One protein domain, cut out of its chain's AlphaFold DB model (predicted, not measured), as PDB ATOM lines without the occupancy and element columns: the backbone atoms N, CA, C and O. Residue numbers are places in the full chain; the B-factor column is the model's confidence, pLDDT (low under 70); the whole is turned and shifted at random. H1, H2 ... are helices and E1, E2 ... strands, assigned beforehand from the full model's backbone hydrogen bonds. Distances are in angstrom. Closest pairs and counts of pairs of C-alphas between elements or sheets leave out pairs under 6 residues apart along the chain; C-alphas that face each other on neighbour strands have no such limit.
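This is residues 11 to 70 of the 70 residues of an uncharacterized protein of Acetobacterium bakii (UniProt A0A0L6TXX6). A small sheet of three strands is crossed on one face by one long helix, H1, while two short helices, H2 and H3, sit beyond the two ends of the strand E3. Residues 45 to 50, from the end of H1 towards H2, stick out. The printed part has 60 residues, with three named helices and three named strands in the order E1, E2, H1, H2, E3, H3, of the mixed class with helices and strands. The sheet runs E2, E1, E3, antiparallel throughout. The whole is compact, with a radius of gyration of the C-alphas of 11.3 A and spans of 30 by 27 by 17 A.

The inner strand E1, residues 11 to 14, and the edge strand E2, residues 20 to 23, form a hairpin, antiparallel at 157 degrees, with N 12 and O 22 within hydrogen-bond range at 2.8 A. The other edge strand, E3, residues 57 to 61, is antiparallel to E1 at 137 degrees, with N 13 and O 58 at 2.9 A and N 60 and O 11 at 2.9 A. H1, residues 32 to 46, is on the sheet at a height over the sheet of 9.1 A, giving two layers, a helix on one face of a sheet. It lies over E1 and E3 and runs across the strands, at 74 degrees to E1 on the local plane. The closest C-alphas of H1 and E3 are those of Glu 36 and Val 59, 5.8 A apart. H2, residues 51 to 55, only grazes the sheet. H1, with residues 40 to 44 alone, and H2 only just touch, with 3 pairs of C-alphas within 8 A, the closest being those of Tyr 44 and Glu 51 at 7.1 A. E2, H1, H2 and E3 make a split strand-helix-strand unit, two strands running the same way with E1 between them in the sheet, and its crossover is right-handed. H3, residues 64 to 68, is not on the sheet and is apart from E1, E2, H1 and H2. In H1, H2 and H3 every O i to N i+4 pair is within hydrogen-bond range.

E1 begins at C-alpha 11, (34.735, 21.635, -33.212), and is 10.0 A long; E2 is 7.5 A long. H1 runs 21.3 A from C-alpha 32 at (36.119, 20.140, -20.513). H2 measures 6.6 A, E3 13.1 A and H3 6.2 A, the last ending at C-alpha 68, (23.018, 16.761, -39.330).

The C-alphas of Cys 48 and Ala 65, the two farthest apart, are 30.7 A apart. The printed part has no cut and no long link. Mean pLDDT of the printed part is 87.2, and residues 48 to 49 are under 70.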
ATOM      1  N   GLY A  11      34.061  20.935 -32.139       92.44
ATOM      2  CA  GLY A  11      34.735  21.635 -33.212       92.44
ATOM      3  C   GLY A  11      35.519  22.828 -32.714       92.44
ATOM      4  O   GLY A  11      35.386  23.269 -31.575       92.44
ATOM      5  N   LEU A  12      36.355  23.342 -33.604       92.25
ATOM      6  CA  LEU A  12      37.047  24.603 -33.431       92.25
ATOM      7  C   LEU A  12      36.312  25.678 -34.218       92.25
ATOM      8  O   LEU A  12      36.099  25.554 -35.433       92.25
ATOM      9  N   ARG A  13      35.945  26.733 -33.499       93.12
ATOM     10  CA  ARG A  13      35.326  27.930 -34.048       93.12
ATOM     11  C   ARG A  13      36.293  29.093 -33.981       93.12
ATOM     12  O   ARG A  13      37.110  29.201 -33.065       93.12
ATOM     13  N   ASP A  14      36.186  29.958 -34.972       91.38
ATOM     14  CA  ASP A  14      36.927  31.206 -35.023       91.38
ATOM     15  C   ASP A  14      36.284  32.235 -34.082       91.38
ATOM     16  O   ASP A  14      35.065  32.391 -34.049       91.38
ATOM     17  N   LEU A  15      37.095  32.914 -33.279       90.12
ATOM     18  CA  LEU A  15      36.656  33.830 -32.229       90.12
ATOM     19  C   LEU A  15      36.065  35.122 -32.797       90.12
ATOM     20  O   LEU A  15      35.189  35.709 -32.167       90.12
ATOM     21  N   GLU A  16      36.503  35.553 -33.980       89.31
ATOM     22  CA  GLU A  16      36.003  36.773 -34.618       89.31
ATOM     23  C   GLU A  16      34.691  36.530 -35.368       89.31
ATOM     24  O   GLU A  16      33.769  37.342 -35.309       89.31
ATOM     25  N   THR A  17      34.597  35.405 -36.075       89.75
ATOM     26  CA  THR A  17      33.481  35.105 -36.985       89.75
ATOM     27  C   THR A  17      32.477  34.101 -36.426       89.75
ATOM     28  O   THR A  17      31.413  33.919 -37.016       89.75
ATOM     29  N   ALA A  18      32.802  33.428 -35.317       88.38
ATOM     30  CA  ALA A  18      32.079  32.273 -34.776       88.38
ATOM     31  C   ALA A  18      31.908  31.109 -35.776       88.38
ATOM     32  O   ALA A  18      31.133  30.178 -35.535       88.38
ATOM     33  N   ALA A  19      32.640  31.136 -36.893       89.38
ATOM     34  CA  ALA A  19      32.545  30.129 -37.929       89.38
ATOM     35  C   ALA A  19      33.275  28.855 -37.501       89.38
ATOM     36  O   ALA A  19      34.433  28.891 -37.078       89.38
ATOM     37  N   LEU A  20      32.599  27.718 -37.647       90.44
ATOM     38  CA  LEU A  20      33.196  26.399 -37.496       90.44
ATOM     39  C   LEU A  20      34.167  26.152 -38.656       90.44
ATOM     40  O   LEU A  20      33.758  26.156 -39.816       90.44
ATOM     41  N   PHE A  21      35.443  25.923 -38.351       88.81
ATOM     42  CA  PHE A  21      36.469  25.703 -39.377       88.81
ATOM     43  C   PHE A  21      37.156  24.338 -39.275       88.81
ATOM     44  O   PHE A  21      37.814  23.914 -40.226       88.81
ATOM     45  N   ALA A  22      37.025  23.646 -38.144       90.31
ATOM     46  CA  ALA A  22      37.497  22.277 -37.988       90.31
ATOM     47  C   ALA A  22      36.577  21.497 -37.050       90.31
ATOM     48  O   ALA A  22      36.076  22.037 -36.069       90.31
ATOM     49  N   VAL A  23      36.378  20.216 -37.348       92.31
ATOM     50  CA  VAL A  23      35.571  19.306 -36.531       92.31
ATOM     51  C   VAL A  23      36.470  18.192 -36.041       92.31
ATOM     52  O   VAL A  23      37.138  17.543 -36.846       92.31
ATOM     53  N   TYR A  24      36.480  17.980 -34.731       91.81
ATOM     54  CA  TYR A  24      37.225  16.896 -34.122       91.81
ATOM     55  C   TYR A  24      36.595  15.555 -34.543       91.81
ATOM     56  O   TYR A  24      35.385  15.369 -34.367       91.81
ATOM     57  N   PRO A  25      37.365  14.646 -35.170       89.25
ATOM     58  CA  PRO A  25      36.826  13.413 -35.738       89.25
ATOM     59  C   PRO A  25      36.491  12.373 -34.667       89.25
ATOM     60  O   PRO A  25      35.586  11.563 -34.865       89.25
ATOM     61  N   ASP A  26      37.208  12.403 -33.546       87.06
ATOM     62  CA  ASP A  26      37.067  11.448 -32.458       87.06
ATOM     63  C   ASP A  26      36.078  11.929 -31.395       87.06
ATOM     64  O   ASP A  26      35.740  13.109 -31.281       87.06
ATOM     65  N   LYS A  27      35.596  10.988 -30.582       82.69
ATOM     66  CA  LYS A  27      34.786  11.332 -29.417       82.69
ATOM     67  C   LYS A  27      35.712  11.838 -28.317       82.69
ATOM     68  O   LYS A  27      36.501  11.066 -27.778       82.69
ATOM     69  N   ALA A  28      35.590  13.112 -27.963       83.94
ATOM     70  CA  ALA A  28      36.322  13.645 -26.828       83.94
ATOM     71  C   ALA A  28      35.762  13.061 -25.521       83.94
ATOM     72  O   ALA A  28      34.549  12.945 -25.343       83.94
ATOM     73  N   THR A  29      36.650  12.650 -24.621       84.19
ATOM     74  CA  THR A  29      36.297  12.056 -23.328       84.19
ATOM     75  C   THR A  29      37.163  12.658 -22.238       84.19
ATOM     76  O   THR A  29      38.367  12.806 -22.446       84.19
ATOM     77  N   GLY A  30      36.575  12.934 -21.078       87.50
ATOM     78  CA  GLY A  30      37.257  13.560 -19.947       87.50
ATOM     79  C   GLY A  30      36.575  14.862 -19.550       87.50
ATOM     80  O   GLY A  30      35.442  15.127 -19.947       87.50
ATOM     81  N   THR A  31      37.277  15.671 -18.767       90.00
ATOM     82  CA  THR A  31      36.798  17.003 -18.364       90.00
ATOM     83  C   THR A  31      36.841  17.997 -19.527       90.00
ATOM     84  O   THR A  31      37.610  17.803 -20.469       90.00
ATOM     85  N   ASP A  32      36.092  19.107 -19.459       89.00
ATOM     86  CA  ASP A  32      36.119  20.140 -20.513       89.00
ATOM     87  C   ASP A  32      37.549  20.593 -20.834       89.00
ATOM     88  O   ASP A  32      37.909  20.704 -21.997       89.00
ATOM     89  N   ALA A  33      38.400  20.765 -19.817       89.69
ATOM     90  CA  ALA A  33      39.791  21.174 -20.007       89.69
ATOM     91  C   ALA A  33      40.633  20.124 -20.757       89.69
ATOM     92  O   ALA A  33      41.474  20.477 -21.586       89.69
ATOM     93  N   GLU A  34      40.423  18.833 -20.480       91.38
ATOM     94  CA  GLU A  34      41.100  17.745 -21.196       91.38
ATOM     95  C   GLU A  34      40.623  17.655 -22.641       91.38
ATOM     96  O   GLU A  34      41.434  17.496 -23.554       91.38
ATOM     97  N   ILE A  35      39.319  17.812 -22.843       92.44
ATOM     98  CA  ILE A  35      38.688  17.839 -24.155       92.44
ATOM     99  C   ILE A  35      39.213  19.017 -24.979       92.44
ATOM    100  O   ILE A  35      39.662  18.825 -26.108       92.44
ATOM    101  N   GLU A  36      39.218  20.226 -24.413       91.94
ATOM    102  CA  GLU A  36      39.753  21.413 -25.071       91.94
ATOM    103  C   GLU A  36      41.202  21.202 -25.493       91.94
ATOM    104  O   GLU A  36      41.574  21.495 -26.631       91.94
ATOM    105  N   LYS A  37      42.022  20.662 -24.588       91.56
ATOM    106  CA  LYS A  37      43.420  20.369 -24.880       91.56
ATOM    107  C   LYS A  37      43.543  19.351 -26.014       91.56
ATOM    108  O   LYS A  37      44.278  19.613 -26.957       91.56
ATOM    109  N   ALA A  38      42.807  18.240 -25.963       92.19
ATOM    110  CA  ALA A  38      42.861  17.185 -26.975       92.19
ATOM    111  C   ALA A  38      42.483  17.690 -28.376       92.19
ATOM    112  O   ALA A  38      43.180  17.405 -29.349       92.19
ATOM    113  N   VAL A  39      41.414  18.485 -28.477       91.75
ATOM    114  CA  VAL A  39      40.963  19.069 -29.749       91.75
ATOM    115  C   VAL A  39      41.988  20.068 -30.286       91.75
ATOM    116  O   VAL A  39      42.259  20.093 -31.489       91.75
ATOM    117  N   ARG A  40      42.581  20.887 -29.407       90.25
ATOM    118  CA  ARG A  40      43.602  21.862 -29.804       90.25
ATOM    119  C   ARG A  40      44.900  21.189 -30.253       90.25
ATOM    120  O   ARG A  40      45.396  21.534 -31.322       90.25
ATOM    121  N   ASP A  41      45.410  20.230 -29.478       90.12
ATOM    122  CA  ASP A  41      46.599  19.429 -29.813       90.12
ATOM    123  C   ASP A  41      46.415  18.751 -31.180       90.12
ATOM    124  O   ASP A  41      47.231  18.949 -32.076       90.12
ATOM    125  N   TRP A  42      45.283  18.072 -31.398       91.06
ATOM    126  CA  TRP A  42      44.976  17.420 -32.675       91.06
ATOM    127  C   TRP A  42      45.027  18.380 -33.869       91.06
ATOM    128  O   TRP A  42      45.609  18.069 -34.910       91.06
ATOM    129  N   TYR A  43      44.421  19.562 -33.743       89.25
ATOM    130  CA  TYR A  43      44.413  20.531 -34.837       89.25
ATOM    131  C   TYR A  43      45.808  21.103 -35.110       89.25
ATOM    132  O   TYR A  43      46.170  21.319 -36.271       89.25
ATOM    133  N   TYR A  44      46.593  21.307 -34.052       87.12
ATOM    134  CA  TYR A  44      47.982  21.740 -34.142       87.12
ATOM    135  C   TYR A  44      48.862  20.691 -34.838       87.12
ATOM    136  O   TYR A  44      49.633  21.038 -35.732       87.12
ATOM    137  N   GLU A  45      48.689  19.404 -34.516       87.31
ATOM    138  CA  GLU A  45      49.389  18.293 -35.177       87.31
ATOM    139  C   GLU A  45      49.075  18.217 -36.679       87.31
ATOM    140  O   GLU A  45      49.959  17.941 -37.491       87.31
ATOM    141  N   GLN A  46      47.829  18.499 -37.071       83.75
ATOM    142  CA  GLN A  46      47.425  18.498 -38.480       83.75
ATOM    143  C   GLN A  46      47.917  19.721 -39.258       83.75
ATOM    144  O   GLN A  46      48.123  19.643 -40.469       83.75
ATOM    145  N   ASN A  47      48.090  20.861 -38.591       79.19
ATOM    146  CA  ASN A  47      48.471  22.112 -39.231       79.19
ATOM    147  C   ASN A  47      49.618  22.774 -38.466       79.19
ATOM    148  O   ASN A  47      49.409  23.665 -37.649       79.19
ATOM    149  N   CYS A  48      50.852  22.427 -38.835       65.75
ATOM    150  CA  CYS A  48      52.067  23.022 -38.264       65.75
ATOM    151  C   CYS A  48      52.137  24.563 -38.411       65.75
ATOM    152  O   CYS A  48      52.902  25.217 -37.710       65.75
ATOM    153  N   ALA A  49      51.345  25.157 -39.314       64.25
ATOM    154  CA  ALA A  49      51.224  26.606 -39.515       64.25
ATOM    155  C   ALA A  49      49.969  27.228 -38.861       64.25
ATOM    156  O   ALA A  49      49.698  28.412 -39.041       64.25
ATOM    157  N   ALA A  50      49.171  26.454 -38.121       72.75
ATOM    158  CA  ALA A  50      47.919  26.926 -37.534       72.75
ATOM    159  C   ALA A  50      48.090  27.676 -36.210       72.75
ATOM    160  O   ALA A  50      47.092  28.018 -35.587       72.75
ATOM    161  N   GLU A  51      49.312  27.968 -35.773       73.62
ATOM    162  CA  GLU A  51      49.556  28.638 -34.495       73.62
ATOM    163  C   GLU A  51      48.872  30.016 -34.407       73.62
ATOM    164  O   GLU A  51      48.340  30.383 -33.360       73.62
ATOM    165  N   GLU A  52      48.799  30.759 -35.517       80.19
ATOM    166  CA  GLU A  52      48.048  32.021 -35.588       80.19
ATOM    167  C   GLU A  52      46.531  31.796 -35.550       80.19
ATOM    168  O   GLU A  52      45.837  32.450 -34.773       80.19
ATOM    169  N   LYS A  53      46.016  30.815 -36.304       79.88
ATOM    170  CA  LYS A  53      44.589  30.450 -36.274       79.88
ATOM    171  C   LYS A  53      44.151  29.943 -34.904       79.88
ATOM    172  O   LYS A  53      43.066  30.277 -34.453       79.88
ATOM    173  N   MET A  54      44.999  29.185 -34.215       83.00
ATOM    174  CA  MET A  54      44.721  28.654 -32.879       83.00
ATOM    175  C   MET A  54      44.583  29.754 -31.825       83.00
ATOM    176  O   MET A  54      43.812  29.589 -30.883       83.00
ATOM    177  N   LYS A  55      45.290  30.886 -31.975       84.81
ATOM    178  CA  LYS A  55      45.127  32.053 -31.085       84.81
ATOM    179  C   LYS A  55      43.742  32.680 -31.212       84.81
ATOM    180  O   LYS A  55      43.238  33.234 -30.242       84.81
ATOM    181  N   MET A  56      43.146  32.570 -32.395       88.25
ATOM    182  CA  MET A  56      41.795  33.034 -32.696       88.25
ATOM    183  C   MET A  56      40.784  31.886 -32.678       88.25
ATOM    184  O   MET A  56      39.673  32.058 -33.153       88.25
ATOM    185  N   ALA A  57      41.130  30.725 -32.119       90.62
ATOM    186  CA  ALA A  57      40.242  29.575 -32.060       90.62
ATOM    187  C   ALA A  57      39.782  29.277 -30.633       90.62
ATOM    188  O   ALA A  57      40.570  29.312 -29.680       90.62
ATOM    189  N   TYR A  58      38.520  28.883 -30.505       92.00
ATOM    190  CA  TYR A  58      37.973  28.294 -29.290       92.00
ATOM    191  C   TYR A  58      37.280  26.971 -29.607       92.00
ATOM    192  O   TYR A  58      36.816  26.738 -30.725       92.00
ATOM    193  N   VAL A  59      37.277  26.079 -28.622       92.94
ATOM    194  CA  VAL A  59      36.657  24.761 -28.728       92.94
ATOM    195  C   VAL A  59      35.208  24.886 -28.292       92.94
ATOM    196  O   VAL A  59      34.917  25.461 -27.244       92.94
ATOM    197  N   ASP A  60      34.305  24.351 -29.102       93.56
ATOM    198  CA  ASP A  60      32.879  24.441 -28.844       93.56
ATOM    199  C   ASP A  60      32.135  23.177 -29.274       93.56
ATOM    200  O   ASP A  60      32.560  22.447 -30.177       93.56
ATOM    201  N   ALA A  61      31.013  22.916 -28.607       92.44
ATOM    202  CA  ALA A  61      30.133  21.813 -28.952       92.44
ATOM    203  C   ALA A  61      29.336  22.153 -30.220       92.44
ATOM    204  O   ALA A  61      28.805  23.254 -30.367       92.44
ATOM    205  N   LEU A  62      29.222  21.195 -31.139       90.56
ATOM    206  CA  LEU A  62      28.318  21.350 -32.273       90.56
ATOM    207  C   LEU A  62      26.888  21.069 -31.826       90.56
ATOM    208  O   LEU A  62      26.622  20.116 -31.089       90.56
ATOM    209  N   THR A  63      25.962  21.873 -32.333       88.94
ATOM    210  CA  THR A  63      24.529  21.613 -32.191       88.94
ATOM    211  C   THR A  63      24.112  20.414 -33.041       88.94
ATOM    212  O   THR A  63      24.747  20.104 -34.049       88.94
ATOM    213  N   ASP A  64      23.010  19.751 -32.680       87.69
ATOM    214  CA  ASP A  64      22.472  18.641 -33.482       87.69
ATOM    215  C   ASP A  64      22.241  19.046 -34.947       87.69
ATOM    216  O   ASP A  64      22.620  18.305 -35.846       87.69
ATOM    217  N   ALA A  65      21.746  20.265 -35.188       87.00
ATOM    218  CA  ALA A  65      21.531  20.790 -36.536       87.00
ATOM    219  C   ALA A  65      22.834  20.926 -37.346       87.00
ATOM    220  O   ALA A  65      22.849  20.646 -38.542       87.00
ATOM    221  N   GLU A  66      23.938  21.339 -36.711       86.56
ATOM    222  CA  GLU A  66      25.256  21.381 -37.357       86.56
ATOM    223  C   GLU A  66      25.771  19.971 -37.654       86.56
ATOM    224  O   GLU A  66      26.363  19.743 -38.702       86.56
ATOM    225  N   ILE A  67      25.523  19.013 -36.759       86.31
ATOM    226  CA  ILE A  67      25.927  17.615 -36.945       86.31
ATOM    227  C   ILE A  67      25.154  16.964 -38.097       86.31
ATOM    228  O   ILE A  67      25.748  16.211 -38.860       86.31
ATOM    229  N   GLU A  68      23.860  17.255 -38.233       87.38
ATOM    230  CA  GLU A  68      23.018  16.761 -39.330       87.38
ATOM    231  C   GLU A  68      23.390  17.363 -40.696       87.38
ATOM    232  O   GLU A  68      23.076  16.775 -41.730       87.38
ATOM    233  N   ALA A  69      24.049  18.526 -40.709       83.94
ATOM    234  CA  ALA A  69      24.468  19.225 -41.923       83.94
ATOM    235  C   ALA A  69      25.895  18.879 -42.402       83.94
ATOM    236  O   ALA A  69      26.280  19.328 -43.484       83.94
ATOM    237  N   LEU A  70      26.671  18.127 -41.607       76.44
ATOM    238  CA  LEU A  70      28.028  17.648 -41.927       76.44
ATOM    239  C   LEU A  70      28.010  16.368 -42.767       76.44
ATOM    240  O   LEU A  70      28.835  16.294 -43.705       76.44
TER     241      LEU A  70